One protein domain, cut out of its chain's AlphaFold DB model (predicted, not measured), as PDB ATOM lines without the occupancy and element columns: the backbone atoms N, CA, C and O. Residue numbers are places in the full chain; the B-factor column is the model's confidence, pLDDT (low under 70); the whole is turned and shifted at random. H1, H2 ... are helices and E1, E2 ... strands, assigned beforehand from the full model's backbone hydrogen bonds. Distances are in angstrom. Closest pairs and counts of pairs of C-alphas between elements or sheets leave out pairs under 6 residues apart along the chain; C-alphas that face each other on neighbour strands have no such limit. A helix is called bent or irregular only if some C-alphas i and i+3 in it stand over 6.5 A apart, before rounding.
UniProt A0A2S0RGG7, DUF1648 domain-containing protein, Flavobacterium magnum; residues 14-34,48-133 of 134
ATOM      1  N   THR A  14     143.853 161.976 241.636       96.25
ATOM      2  CA  THR A  14     143.730 160.730 242.406       96.25
ATOM      3  C   THR A  14     144.778 159.700 241.990       96.25
ATOM      4  O   THR A  14     145.416 159.095 242.845       96.25
ATOM      5  N   ASP A  15     145.006 159.528 240.685       97.19
ATOM      6  CA  ASP A  15     146.001 158.573 240.183       97.19
ATOM      7  C   ASP A  15     147.421 158.980 240.605       97.19
ATOM      8  O   ASP A  15     148.213 158.132 241.011       97.19
ATOM      9  N   LYS A  16     147.729 160.284 240.569       97.69
ATOM     10  CA  LYS A  16     149.009 160.830 241.049       97.69
ATOM     11  C   LYS A  16     149.190 160.635 242.553       97.69
ATOM     12  O   LYS A  16     150.283 160.289 242.986       97.69
ATOM     13  N   PHE A  17     148.134 160.835 243.338       98.38
ATOM     14  CA  PHE A  17     148.161 160.636 244.786       98.38
ATOM     15  C   PHE A  17     148.407 159.167 245.160       98.38
ATOM     16  O   PHE A  17     149.265 158.887 245.993       98.38
ATOM     17  N   ILE A  18     147.731 158.224 244.490       98.25
ATOM     18  CA  ILE A  18     147.953 156.780 244.678       98.25
ATOM     19  C   ILE A  18     149.403 156.406 244.341       98.25
ATOM     20  O   ILE A  18     150.047 155.686 245.101       98.25
ATOM     21  N   GLU A  19     149.930 156.904 243.217       98.19
ATOM     22  CA  GLU A  19     151.327 156.685 242.824       98.19
ATOM     23  C   GLU A  19     152.302 157.246 243.864       98.19
ATOM     24  O   GLU A  19     153.216 156.537 244.281       98.19
ATOM     25  N   LEU A  20     152.082 158.479 244.327       98.50
ATOM     26  CA  LEU A  20     152.919 159.116 245.341       98.50
ATOM     27  C   LEU A  20     152.974 158.285 246.626       98.50
ATOM     28  O   LEU A  20     154.066 157.961 247.086       98.50
ATOM     29  N   ILE A  21     151.816 157.898 247.176       98.69
ATOM     30  CA  ILE A  21     151.763 157.063 248.385       98.69
ATOM     31  C   ILE A  21     152.492 155.745 248.144       98.69
ATOM     32  O   ILE A  21     153.292 155.340 248.978       98.69
ATOM     33  N   CYS A  22     152.264 155.096 247.002       98.56
ATOM     34  CA  CYS A  22     152.885 153.815 246.698       98.56
ATOM     35  C   CYS A  22     154.420 153.897 246.707       98.56
ATOM     36  O   CYS A  22     155.072 153.081 247.359       98.56
ATOM     37  N   TRP A  23     155.003 154.905 246.052       98.56
ATOM     38  CA  TRP A  23     156.458 155.081 246.033       98.56
ATOM     39  C   TRP A  23     157.018 155.488 247.399       98.56
ATOM     40  O   TRP A  23     158.059 154.968 247.798       98.56
ATOM     41  N   LEU A  24     156.310 156.334 248.155       98.75
ATOM     42  CA  LEU A  24     156.679 156.654 249.538       98.75
ATOM     43  C   LEU A  24     156.646 155.413 250.439       98.75
ATOM     44  O   LEU A  24     157.549 155.227 251.249       98.75
ATOM     45  N   SER A  25     155.658 154.530 250.273       98.62
ATOM     46  CA  SER A  25     155.590 153.266 251.007       98.62
ATOM     47  C   SER A  25     156.771 152.353 250.676       98.62
ATOM     48  O   SER A  25     157.363 151.802 251.595       98.62
ATOM     49  N   ILE A  26     157.176 152.232 249.405       98.75
ATOM     50  CA  ILE A  26     158.363 151.444 249.023       98.75
ATOM     51  C   ILE A  26     159.628 152.006 249.683       98.75
ATOM     52  O   ILE A  26     160.397 151.247 250.271       98.75
ATOM     53  N   ILE A  27     159.822 153.328 249.636       98.75
ATOM     54  CA  ILE A  27     160.950 153.995 250.304       98.75
ATOM     55  C   ILE A  27     160.925 153.699 251.809       98.75
ATOM     56  O   ILE A  27     161.947 153.327 252.382       98.75
ATOM     57  N   ASN A  28     159.753 153.791 252.441       98.62
ATOM     58  CA  ASN A  28     159.592 153.502 253.861       98.62
ATOM     59  C   ASN A  28     159.935 152.044 254.214       98.62
ATOM     60  O   ASN A  28     160.571 151.810 255.235       98.62
ATOM     61  N   ILE A  29     159.576 151.066 253.373       98.56
ATOM     62  CA  ILE A  29     159.943 149.654 253.586       98.56
ATOM     63  C   ILE A  29     161.468 149.487 253.567       98.56
ATOM     64  O   ILE A  29     162.024 148.829 254.444       98.56
ATOM     65  N   TRP A  30     162.160 150.109 252.607       98.75
ATOM     66  CA  TRP A  30     163.626 150.071 252.551       98.75
ATOM     67  C   TRP A  30     164.267 150.714 253.781       98.75
ATOM     68  O   TRP A  30     165.154 150.115 254.387       98.75
ATOM     69  N   ILE A  31     163.788 151.894 254.189       98.62
ATOM     70  CA  ILE A  31     164.243 152.565 255.416       98.62
ATOM     71  C   ILE A  31     164.045 151.645 256.626       98.62
ATOM     72  O   ILE A  31     164.968 151.466 257.419       98.62
ATOM     73  N   LEU A  32     162.870 151.023 256.745       97.31
ATOM     74  CA  LEU A  32     162.537 150.130 257.849       97.31
ATOM     75  C   LEU A  32     163.507 148.944 257.932       97.31
ATOM     76  O   LEU A  32     163.980 148.626 259.025       97.31
ATOM     77  N   VAL A  33     163.847 148.324 256.797       97.88
ATOM     78  CA  VAL A  33     164.819 147.224 256.752       97.88
ATOM     79  C   VAL A  33     166.218 147.710 257.122       97.88
ATOM     80  O   VAL A  33     166.821 147.146 258.031       97.88
ATOM     81  N   PHE A  34     166.729 148.777 256.501       98.38
ATOM     82  CA  PHE A  34     168.094 149.252 256.765       98.38
ATOM     83  C   PHE A  34     168.310 149.711 258.211       98.38
ATOM     84  O   PHE A  34     169.354 149.426 258.795       98.38
ATOM     85  N   PHE A  48     155.157 132.280 258.785       88.56
ATOM     86  CA  PHE A  48     154.138 132.380 259.818       88.56
ATOM     87  C   PHE A  48     152.930 131.531 259.432       88.56
ATOM     88  O   PHE A  48     152.515 131.523 258.270       88.56
ATOM     89  N   ASP A  49     152.342 130.862 260.420       89.88
ATOM     90  CA  ASP A  49     151.110 130.105 260.249       89.88
ATOM     91  C   ASP A  49     149.873 131.024 260.143       89.88
ATOM     92  O   ASP A  49     149.944 132.251 260.268       89.88
ATOM     93  N   LEU A  50     148.691 130.428 259.946       89.00
ATOM     94  CA  LEU A  50     147.422 131.169 259.870       89.00
ATOM     95  C   LEU A  50     147.043 131.889 261.178       89.00
ATOM     96  O   LEU A  50     146.175 132.759 261.160       89.00
ATOM     97  N   SER A  51     147.668 131.535 262.304       89.31
ATOM     98  CA  SER A  51     147.497 132.217 263.591       89.31
ATOM     99  C   SER A  51     148.475 133.382 263.784       89.31
ATOM    100  O   SER A  51     148.398 134.087 264.791       89.31
ATOM    101  N   GLY A  52     149.378 133.609 262.822       83.50
ATOM    102  CA  GLY A  52     150.416 134.632 262.886       83.50
ATOM    103  C   GLY A  52     151.599 134.246 263.773       83.50
ATOM    104  O   GLY A  52     152.367 135.122 264.169       83.50
ATOM    105  N   LYS A  53     151.760 132.960 264.111       88.44
ATOM    106  CA  LYS A  53     152.915 132.463 264.867       88.44
ATOM    107  C   LYS A  53     154.023 132.045 263.916       88.44
ATOM    108  O   LYS A  53     153.761 131.434 262.887       88.44
ATOM    109  N   ALA A  54     155.259 132.363 264.286       90.62
ATOM    110  CA  ALA A  54     156.429 131.944 263.530       90.62
ATOM    111  C   ALA A  54     156.574 130.414 263.573       90.62
ATOM    112  O   ALA A  54     156.767 129.843 264.646       90.62
ATOM    113  N   ASP A  55     156.508 129.771 262.412       92.06
ATOM    114  CA  ASP A  55     156.699 128.326 262.225       92.06
ATOM    115  C   ASP A  55     157.895 128.009 261.303       92.06
ATOM    116  O   ASP A  55     158.270 126.848 261.142       92.06
ATOM    117  N   GLY A  56     158.556 129.040 260.760       93.12
ATOM    118  CA  GLY A  56     159.796 128.921 259.996       93.12
ATOM    119  C   GLY A  56     160.779 130.055 260.282       93.12
ATOM    120  O   GLY A  56     160.405 131.228 260.365       93.12
ATOM    121  N   PHE A  57     162.060 129.702 260.396       95.94
ATOM    122  CA  PHE A  57     163.158 130.607 260.743       95.94
ATOM    123  C   PHE A  57     164.287 130.517 259.714       95.94
ATOM    124  O   PHE A  57     164.506 129.469 259.109       95.94
ATOM    125  N   GLY A  58     165.025 131.607 259.523       95.31
ATOM    126  CA  GLY A  58     166.163 131.631 258.607       95.31
ATOM    127  C   GLY A  58     167.095 132.808 258.842       95.31
ATOM    128  O   GLY A  58     166.896 133.601 259.759       95.31
ATOM    129  N   ALA A  59     168.127 132.902 258.007       97.12
ATOM    130  CA  ALA A  59     169.144 133.940 258.106       97.12
ATOM    131  C   ALA A  59     168.530 135.343 257.941       97.12
ATOM    132  O   ALA A  59     167.632 135.540 257.115       97.12
ATOM    133  N   LYS A  60     169.000 136.327 258.717       95.81
ATOM    134  CA  LYS A  60     168.442 137.693 258.710       95.81
ATOM    135  C   LYS A  60     168.538 138.401 257.359       95.81
ATOM    136  O   LYS A  60     167.769 139.319 257.089       95.81
ATOM    137  N   GLU A  61     169.446 137.964 256.493       96.75
ATOM    138  CA  GLU A  61     169.600 138.427 255.113       96.75
ATOM    139  C   GLU A  61     168.319 138.204 254.297       96.75
ATOM    140  O   GLU A  61     168.008 139.002 253.412       96.75
ATOM    141  N   ASN A  62     167.521 137.188 254.645       95.44
ATOM    142  CA  ASN A  62     166.237 136.913 253.999       95.44
ATOM    143  C   ASN A  62     165.247 138.078 254.134       95.44
ATOM    144  O   ASN A  62     164.349 138.211 253.302       95.44
ATOM    145  N   LEU A  63     165.426 138.969 255.119       96.12
ATOM    146  CA  LEU A  63     164.616 140.177 255.263       96.12
ATOM    147  C   LEU A  63     164.668 141.074 254.015       96.12
ATOM    148  O   LEU A  63     163.680 141.737 253.706       96.12
ATOM    149  N   PHE A  64     165.781 141.076 253.271       97.38
ATOM    150  CA  PHE A  64     165.927 141.869 252.045       97.38
ATOM    151  C   PHE A  64     165.140 141.316 250.853       97.38
ATOM    152  O   PHE A  64     164.895 142.049 249.894       97.38
ATOM    153  N   ALA A  65     164.700 140.056 250.893       96.19
ATOM    154  CA  ALA A  65     163.948 139.470 249.789       96.19
ATOM    155  C   ALA A  65     162.621 140.211 249.555       96.19
ATOM    156  O   ALA A  65     162.284 140.537 248.417       96.19
ATOM    157  N   LEU A  66     161.897 140.554 250.625       94.75
ATOM    158  CA  LEU A  66     160.609 141.242 250.524       94.75
ATOM    159  C   LEU A  66     160.696 142.648 249.914       94.75
ATOM    160  O   LEU A  66     159.956 142.884 248.959       94.75
ATOM    161  N   PRO A  67     161.553 143.592 250.358       97.56
ATOM    162  CA  PRO A  67     161.654 144.900 249.706       97.56
ATOM    163  C   PRO A  67     162.096 144.796 248.241       97.56
ATOM    164  O   PRO A  67     161.581 145.542 247.401       97.56
ATOM    165  N   VAL A  68     162.978 143.848 247.899       98.50
ATOM    166  CA  VAL A  68     163.389 143.602 246.507       98.50
ATOM    167  C   VAL A  68     162.203 143.135 245.669       98.50
ATOM    168  O   VAL A  68     161.878 143.774 244.668       98.50
ATOM    169  N   VAL A  69     161.505 142.076 246.092       97.94
ATOM    170  CA  VAL A  69     160.327 141.553 245.382       97.94
ATOM    171  C   VAL A  69     159.232 142.616 245.285       97.94
ATOM    172  O   VAL A  69     158.685 142.826 244.205       97.94
ATOM    173  N   THR A  70     158.967 143.351 246.370       97.88
ATOM    174  CA  THR A  70     158.008 144.470 246.395       97.88
ATOM    175  C   THR A  70     158.340 145.502 245.319       97.88
ATOM    176  O   THR A  70     157.466 145.911 244.554       97.88
ATOM    177  N   THR A  71     159.612 145.896 245.223       98.56
ATOM    178  CA  THR A  71     160.084 146.886 244.247       98.56
ATOM    179  C   THR A  71     159.952 146.356 242.819       98.56
ATOM    180  O   THR A  71     159.413 147.051 241.958       98.56
ATOM    181  N   VAL A  72     160.377 145.114 242.564       98.56
ATOM    182  CA  VAL A  72     160.284 144.473 241.240       98.56
ATOM    183  C   VAL A  72     158.831 144.374 240.779       98.56
ATOM    184  O   VAL A  72     158.515 144.772 239.657       98.56
ATOM    185  N   VAL A  73     157.927 143.909 241.647       98.12
ATOM    186  CA  VAL A  73     156.491 143.818 241.345       98.12
ATOM    187  C   VAL A  73     155.905 145.206 241.074       98.12
ATOM    188  O   VAL A  73     155.215 145.394 240.071       98.12
ATOM    189  N   ALA A  74     156.213 146.207 241.904       98.31
ATOM    190  CA  ALA A  74     155.712 147.566 241.718       98.31
ATOM    191  C   ALA A  74     156.200 148.205 240.406       98.31
ATOM    192  O   ALA A  74     155.413 148.842 239.694       98.31
ATOM    193  N   VAL A  75     157.470 148.004 240.041       98.38
ATOM    194  CA  VAL A  75     158.025 148.440 238.751       98.38
ATOM    195  C   VAL A  75     157.332 147.707 237.604       98.38
ATOM    196  O   VAL A  75     156.874 148.358 236.664       98.38
ATOM    197  N   GLY A  76     157.165 146.386 237.700       97.81
ATOM    198  CA  GLY A  76     156.469 145.572 236.702       97.81
ATOM    199  C   GLY A  76     155.041 146.055 236.436       97.81
ATOM    200  O   GLY A  76     154.675 146.295 235.286       97.81
ATOM    201  N   LEU A  77     154.256 146.308 237.489       97.44
ATOM    202  CA  LEU A  77     152.900 146.863 237.373       97.44
ATOM    203  C   LEU A  77     152.895 148.295 236.807       97.44
ATOM    204  O   LEU A  77     151.981 148.680 236.076       97.44
ATOM    205  N   THR A  78     153.931 149.087 237.095       96.94
ATOM    206  CA  THR A  78     154.090 150.437 236.529       96.94
ATOM    207  C   THR A  78     154.385 150.385 235.027       96.94
ATOM    208  O   THR A  78     153.824 151.172 234.264       96.94
ATOM    209  N   LEU A  79     155.218 149.439 234.583       96.94
ATOM    210  CA  LEU A  79     155.495 149.201 233.165       96.94
ATOM    211  C   LEU A  79     154.266 148.647 232.439       96.94
ATOM    212  O   LEU A  79     153.944 149.119 231.349       96.94
ATOM    213  N   LEU A  80     153.540 147.714 233.060       94.81
ATOM    214  CA  LEU A  80     152.285 147.167 232.542       94.81
ATOM    215  C   LEU A  80     151.265 148.284 232.260       94.81
ATOM    216  O   LEU A  80     150.683 148.335 231.178       94.81
ATOM    217  N   ASN A  81     151.133 149.246 233.178       95.19
ATOM    218  CA  ASN A  81     150.254 150.412 233.033       95.19
ATOM    219  C   ASN A  81     150.574 151.338 231.848       95.19
ATOM    220  O   ASN A  81     149.748 152.193 231.520       95.19
ATOM    221  N   ARG A  82     151.724 151.182 231.177       92.75
ATOM    222  CA  ARG A  82     152.033 151.906 229.930       92.75
ATOM    223  C   ARG A  82     151.313 151.328 228.710       92.75
ATOM    224  O   ARG A  82     151.242 151.996 227.681       92.75
ATOM    225  N   PHE A  83     150.763 150.117 228.812       93.38
ATOM    226  CA  PHE A  83     150.139 149.401 227.697       93.38
ATOM    227  C   PHE A  83     148.693 148.964 228.012       93.38
ATOM    228  O   PHE A  83     148.390 147.774 227.932       93.38
ATOM    229  N   PRO A  84     147.766 149.896 228.321       93.31
ATOM    230  CA  PRO A  84     146.385 149.553 228.695       93.31
ATOM    231  C   PRO A  84     145.594 148.818 227.599       93.31
ATOM    232  O   PRO A  84     144.685 148.052 227.901       93.31
ATOM    233  N   HIS A  85     145.974 148.994 226.333       91.81
ATOM    234  CA  HIS A  85     145.410 148.284 225.175       91.81
ATOM    235  C   HIS A  85     145.806 146.797 225.096       91.81
ATOM    236  O   HIS A  85     145.414 146.096 224.172       91.81
ATOM    237  N   ARG A  86     146.676 146.318 225.995       90.31
ATOM    238  CA  ARG A  86     147.035 144.893 226.113       90.31
ATOM    239  C   ARG A  86     146.338 144.212 227.284       90.31
ATOM    240  O   ARG A  86     146.593 143.039 227.540       90.31
ATOM    241  N   PHE A  87     145.538 144.953 228.046       92.81
ATOM    242  CA  PHE A  87     144.816 144.381 229.173       92.81
ATOM    243  C   PHE A  87     143.658 143.537 228.656       92.81
ATOM    244  O   PHE A  87     143.161 143.749 227.554       92.81
ATOM    245  N   ASN A  88     143.224 142.584 229.474       90.88
ATOM    246  CA  ASN A  88     141.999 141.865 229.186       90.88
ATOM    247  C   ASN A  88     140.801 142.757 229.542       90.88
ATOM    248  O   ASN A  88     140.619 143.106 230.710       90.88
ATOM    249  N   HIS A  89     140.003 143.127 228.542       89.25
ATOM    250  CA  HIS A  89     138.807 143.949 228.709       89.25
ATOM    251  C   HIS A  89     137.556 143.084 228.559       89.25
ATOM    252  O   HIS A  89     137.406 142.360 227.580       89.25
ATOM    253  N   LEU A  90     136.626 143.180 229.515       89.06
ATOM    254  CA  LEU A  90     135.354 142.436 229.480       89.06
ATOM    255  C   LEU A  90     134.388 142.937 228.396       89.06
ATOM    256  O   LEU A  90     133.393 142.284 228.094       89.06
ATOM    257  N   VAL A  91     134.660 144.116 227.837       91.44
ATOM    258  CA  VAL A  91     133.873 144.742 226.776       91.44
ATOM    259  C   VAL A  91     134.773 145.058 225.593       91.44
ATOM    260  O   VAL A  91     135.960 145.335 225.758       91.44
ATOM    261  N   THR A  92     134.201 145.058 224.391       92.12
ATOM    262  CA  THR A  92     134.932 145.489 223.197       92.12
ATOM    263  C   THR A  92     135.335 146.955 223.329       92.12
ATOM    264  O   THR A  92     134.500 147.822 223.612       92.12
ATOM    265  N   ILE A  93     136.616 147.235 223.099       94.50
ATOM    266  CA  ILE A  93     137.135 148.597 223.130       94.50
ATOM    267  C   ILE A  93     136.832 149.297 221.805       94.50
ATOM    268  O   ILE A  93     137.239 148.852 220.731       94.50
ATOM    269  N   THR A  94     136.117 150.413 221.896       93.25
ATOM    270  CA  THR A  94     135.780 151.302 220.781       93.25
ATOM    271  C   THR A  94     136.437 152.667 220.993       93.25
ATOM    272  O   THR A  94     136.788 153.003 222.127       93.25
ATOM    273  N   PRO A  95     136.602 153.493 219.941       91.94
ATOM    274  CA  PRO A  95     137.128 154.851 220.098       91.94
ATOM    275  C   PRO A  95     136.378 155.677 221.157       91.94
ATOM    276  O   PRO A  95     137.011 156.382 221.939       91.94
ATOM    277  N   ASP A  96     135.055 155.509 221.244       92.88
ATOM    278  CA  ASP A  96     134.195 156.275 222.152       92.88
ATOM    279  C   ASP A  96     134.344 155.859 223.625       92.88
ATOM    280  O   ASP A  96     134.164 156.677 224.527       92.88
ATOM    281  N   ASN A  97     134.674 154.588 223.898       94.69
ATOM    282  CA  ASN A  97     134.778 154.069 225.267       94.69
ATOM    283  C   ASN A  97     136.226 153.910 225.774       94.69
ATOM    284  O   ASN A  97     136.425 153.800 226.989       94.69
ATOM    285  N   ALA A  98     137.225 153.943 224.881       94.38
ATOM    286  CA  ALA A  98     138.619 153.622 225.191       94.38
ATOM    287  C   ALA A  98     139.183 154.463 226.343       94.38
ATOM    288  O   ALA A  98     139.797 153.920 227.260       94.38
ATOM    289  N   LEU A  99     138.919 155.776 226.350       94.81
ATOM    290  CA  LEU A  99     139.397 156.676 227.405       94.81
ATOM    291  C   LEU A  99     138.908 156.239 228.784       94.81
ATOM    292  O   LEU A  99     139.700 156.117 229.720       94.81
ATOM    293  N   ARG A 100     137.607 155.968 228.907       94.19
ATOM    294  CA  ARG A 100     137.000 155.555 230.171       94.19
ATOM    295  C   ARG A 100     137.515 154.183 230.602       94.19
ATOM    296  O   ARG A 100     137.950 154.046 231.744       94.19
ATOM    297  N   GLN A 101     137.507 153.201 229.701       95.44
ATOM    298  CA  GLN A 101     137.914 151.827 230.014       95.44
ATOM    299  C   GLN A 101     139.386 151.749 230.421       95.44
ATOM    300  O   GLN A 101     139.714 151.207 231.475       95.44
ATOM    301  N   TYR A 102     140.284 152.374 229.660       95.94
ATOM    302  CA  TYR A 102     141.709 152.371 229.979       95.94
ATOM    303  C   TYR A 102     142.033 153.165 231.249       95.94
ATOM    304  O   TYR A 102     142.903 152.761 232.026       95.94
ATOM    305  N   THR A 103     141.314 154.258 231.519       95.31
ATOM    306  CA  THR A 103     141.463 154.994 232.785       95.31
ATOM    307  C   THR A 103     141.071 154.118 233.971       95.31
ATOM    308  O   THR A 103     141.832 154.010 234.931       95.31
ATOM    309  N   MET A 104     139.919 153.444 233.899       95.06
ATOM    310  CA  MET A 104     139.457 152.549 234.964       95.06
ATOM    311  C   MET A 104     140.407 151.365 235.161       95.06
ATOM    312  O   MET A 104     140.805 151.085 236.292       95.06
ATOM    313  N   ALA A 105     140.828 150.717 234.075       95.62
ATOM    314  CA  ALA A 105     141.691 149.546 234.145       95.62
ATOM    315  C   ALA A 105     143.079 149.894 234.712       95.62
ATOM    316  O   ALA A 105     143.572 149.222 235.615       95.62
ATOM    317  N   THR A 106     143.696 150.994 234.266       96.75
ATOM    318  CA  THR A 106     145.001 151.403 234.814       96.75
ATOM    319  C   THR A 106     144.901 151.894 236.257       96.75
ATOM    320  O   THR A 106     145.805 151.629 237.048       96.75
ATOM    321  N   ARG A 107     143.809 152.567 236.647       97.06
ATOM    322  CA  ARG A 107     143.564 152.939 238.051       97.06
ATOM    323  C   ARG A 107     143.428 151.710 238.942       97.06
ATOM    324  O   ARG A 107     144.028 151.687 240.010       97.06
ATOM    325  N   PHE A 108     142.716 150.680 238.490       96.62
ATOM    326  CA  PHE A 108     142.629 149.412 239.210       96.62
ATOM    327  C   PHE A 108     144.019 148.809 239.460       96.62
ATOM    328  O   PHE A 108     144.345 148.489 240.600       96.62
ATOM    329  N   ILE A 109     144.883 148.760 238.439       97.56
ATOM    330  CA  ILE A 109     146.267 148.287 238.599       97.56
ATOM    331  C   ILE A 109     147.069 149.163 239.577       97.56
ATOM    332  O   ILE A 109     147.872 148.633 240.342       97.56
ATOM    333  N   ARG A 110     146.853 150.488 239.612       98.19
ATOM    334  CA  ARG A 110     147.496 151.372 240.609       98.19
ATOM    335  C   ARG A 110     147.042 151.061 242.033       98.19
ATOM    336  O   ARG A 110     147.886 150.986 242.922       98.19
ATOM    337  N   CYS A 111     145.744 150.851 242.241       98.31
ATOM    338  CA  CYS A 111     145.202 150.450 243.539       98.31
ATOM    339  C   CYS A 111     145.743 149.083 243.971       98.31
ATOM    340  O   CYS A 111     146.173 148.937 245.111       98.31
ATOM    341  N   LEU A 112     145.782 148.108 243.054       97.88
ATOM    342  CA  LEU A 112     146.347 146.783 243.307       97.88
ATOM    343  C   LEU A 112     147.825 146.883 243.695       97.88
ATOM    344  O   LEU A 112     148.228 146.325 244.708       97.88
ATOM    345  N   LYS A 113     148.611 147.660 242.938       98.44
ATOM    346  CA  LYS A 113     150.022 147.928 243.236       98.44
ATOM    347  C   LYS A 113     150.199 148.488 244.648       98.44
ATOM    348  O   LYS A 113     151.017 147.973 245.403       98.44
ATOM    349  N   LEU A 114     149.424 149.514 245.009       98.62
ATOM    350  CA  LEU A 114     149.474 150.104 246.345       98.62
ATOM    351  C   LEU A 114     149.105 149.076 247.425       98.62
ATOM    352  O   LEU A 114     149.837 148.945 248.401       98.62
ATOM    353  N   ALA A 115     148.024 148.314 247.240       98.50
ATOM    354  CA  ALA A 115     147.606 147.283 248.186       98.50
ATOM    355  C   ALA A 115     148.698 146.220 248.399       98.50
ATOM    356  O   ALA A 115     149.028 145.906 249.540       98.50
ATOM    357  N   THR A 116     149.316 145.722 247.322       97.94
ATOM    358  CA  THR A 116     150.433 144.767 247.403       97.94
ATOM    359  C   THR A 116     151.619 145.342 248.178       97.94
ATOM    360  O   THR A 116     152.146 144.671 249.063       97.94
ATOM    361  N   VAL A 117     152.015 146.589 247.894       98.62
ATOM    362  CA  VAL A 117     153.110 147.264 248.609       98.62
ATOM    363  C   VAL A 117     152.799 147.404 250.100       98.62
ATOM    364  O   VAL A 117     153.662 147.117 250.925       98.62
ATOM    365  N   LEU A 118     151.579 147.807 250.461       98.38
ATOM    366  CA  LEU A 118     151.180 147.952 251.863       98.38
ATOM    367  C   LEU A 118     151.167 146.604 252.594       98.38
ATOM    368  O   LEU A 118     151.690 146.520 253.702       98.38
ATOM    369  N   ILE A 119     150.638 145.545 251.971       96.81
ATOM    370  CA  ILE A 119     150.632 144.192 252.549       96.81
ATOM    371  C   ILE A 119     152.064 143.706 252.789       96.81
ATOM    372  O   ILE A 119     152.382 143.269 253.891       96.81
ATOM    373  N   PHE A 120     152.955 143.825 251.802       96.06
ATOM    374  CA  PHE A 120     154.352 143.414 251.974       96.06
ATOM    375  C   PHE A 120     155.088 144.274 253.003       96.06
ATOM    376  O   PHE A 120     155.875 143.744 253.784       96.06
ATOM    377  N   GLY A 121     154.784 145.572 253.085       97.19
ATOM    378  CA  GLY A 121     155.302 146.433 254.144       97.19
ATOM    379  C   GLY A 121     154.863 146.000 255.544       97.19
ATOM    380  O   GLY A 121     155.688 145.979 256.456       97.19
ATOM    381  N   LEU A 122     153.602 145.591 255.712       95.56
ATOM    382  CA  LEU A 122     153.098 145.040 256.974       95.56
ATOM    383  C   LEU A 122     153.784 143.718 257.338       95.56
ATOM    384  O   LEU A 122     154.120 143.517 258.503       95.56
ATOM    385  N   VAL A 123     154.048 142.850 256.358       94.12
ATOM    386  CA  VAL A 123     154.791 141.597 256.577       94.12
ATOM    387  C   VAL A 123     156.226 141.884 257.026       94.12
ATOM    388  O   VAL A 123     156.670 141.322 258.024       94.12
ATOM    389  N   VAL A 124     156.939 142.800 256.357       95.88
ATOM    390  CA  VAL A 124     158.300 143.214 256.754       95.88
ATOM    391  C   VAL A 124     158.311 143.770 258.178       95.88
ATOM    392  O   VAL A 124     159.175 143.414 258.981       95.88
ATOM    393  N   TRP A 125     157.344 144.625 258.509       95.31
ATOM    394  CA  TRP A 125     157.204 145.160 259.860       95.31
ATOM    395  C   TRP A 125     156.949 144.056 260.893       95.31
ATOM    396  O   TRP A 125     157.599 144.047 261.938       95.31
ATOM    397  N   GLY A 126     156.075 143.094 260.581       92.75
ATOM    398  CA  GLY A 126     155.809 141.928 261.423       92.75
ATOM    399  C   GLY A 126     157.061 141.088 261.677       92.75
ATOM    400  O   GLY A 126     157.374 140.799 262.828       92.75
ATOM    401  N   MET A 127     157.841 140.786 260.633       94.00
ATOM    402  CA  MET A 127     159.108 140.052 260.760       94.00
ATOM    403  C   MET A 127     160.098 140.755 261.694       94.00
ATOM    404  O   MET A 127     160.665 140.121 262.583       94.00
ATOM    405  N   ILE A 128     160.295 142.068 261.520       95.12
ATOM    406  CA  ILE A 128     161.207 142.867 262.355       95.12
ATOM    407  C   ILE A 128     160.740 142.875 263.811       95.12
ATOM    408  O   ILE A 128     161.550 142.701 264.725       95.12
ATOM    409  N   ARG A 129     159.437 143.065 264.029       93.44
ATOM    410  CA  ARG A 129     158.829 143.104 265.357       93.44
ATOM    411  C   ARG A 129     158.993 141.765 266.087       93.44
ATOM    412  O   ARG A 129     159.558 141.747 267.179       93.44
ATOM    413  N   SER A 130     158.630 140.656 265.441       91.75
ATOM    414  CA  SER A 130     158.780 139.313 266.013       91.75
ATOM    415  C   SER A 130     160.242 138.946 266.273       91.75
ATOM    416  O   SER A 130     160.553 138.359 267.306       91.75
ATOM    417  N   ALA A 131     161.164 139.331 265.383       91.25
ATOM    418  CA  ALA A 131     162.598 139.113 265.582       91.25
ATOM    419  C   ALA A 131     163.178 139.931 266.749       91.25
ATOM    420  O   ALA A 131     164.153 139.513 267.370       91.25
ATOM    421  N   SER A 132     162.575 141.082 267.056       86.31
ATOM    422  CA  SER A 132     162.966 141.946 268.175       86.31
ATOM    423  C   SER A 132     162.319 141.536 269.506       86.31
ATOM    424  O   SER A 132     162.500 142.237 270.500       86.31
ATOM    425  N   GLY A 133     161.548 140.441 269.538       73.94
ATOM    426  CA  GLY A 133     160.897 139.922 270.746       73.94
ATOM    427  C   GLY A 133     159.688 140.728 271.241       73.94
ATOM    428  O   GLY A 133     159.370 140.638 272.424       73.94
TER     429      GLY A 133
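AT A GLANCE: This is residues 14 to 34 and 48 to 133 of the 134 residues of the protein "DUF1648 domain-containing protein" of Flavobacterium magnum (UniProt A0A2S0RGG7). Three helices stand side by side in an up-and-down bundle: the longest, H3, runs along the length of a rod, H2 folds back beside it, and H1 packs on both, so that the three make a triangle in cross-section. A long loop, residues 81 to 97, joins H2 to H3 at one end of the rod, and the short strand E1 leads into H2 near the other end. The printed part has 107 residues, with three named helices and one named strand in the order H1, E1, H2, H3, and its class is mostly helix. The whole is loose, with a radius of gyration of the C-alphas of 17.4 A, and spans 58 by 27 by 19 A.

IN THESE COORDINATES: H3, residues 98 to 131, is 49.2 A long from C-alpha 98 at (138.619, 153.622, 225.191) to C-alpha 131 at (162.598, 139.113, 265.582). H2, residues 60 to 80, is 32.2 A long from first to last C-alpha. It is neither bent nor irregular, but only just: C-alphas 63 and 66 are 6.3 A apart. H1, residues 14 to 34, is 30.5 A long and begins with C-alpha 14 at (143.730, 160.730, 242.406). E1, residues 54 to 59, is 14.0 A long.

HOW THE PARTS SIT: H3 and H2 touch and run opposite ways at a shallow tilt of 4 degrees, a helical hairpin; their closest C-alphas are those of Lys 113 and Ala 74, 5.9 A apart. H1 touches H3, with the C-alphas of Cys 22 and Leu 114 closest at 5.1 A, and the two run the same way at a shallow tilt of 21 degrees. H1 touches H2 with residues 26 to 33 alone, and H2 touches H1 with residues 63 to 71 alone. The closest C-alphas of these two are those of Trp 30 and Pro 67, 6.2 A apart, and they run opposite ways at a shallow tilt of 18 degrees. E1 pairs with no named strand. It meets H2 only through their link, is only just apart from H3, with the closest C-alphas 8.1 A apart, and is apart from H1. In H1 and H3 every O i to N i+4 pair is within hydrogen-bond range; in H2 13 of 17 are.

THE WHOLE: The two C-alphas farthest apart are those of Pro 95 and Gly 133, 57.9 A. Residues 35 to 47 are cut out, and C-alphas 34 and 48 are 22.1 A apart across the cut. The link from E1 to H2 is tight, and the link from H2 to H3 is long, with 17 residues. The mean pLDDT of the printed part is 95.2, and no printed residue is under 70.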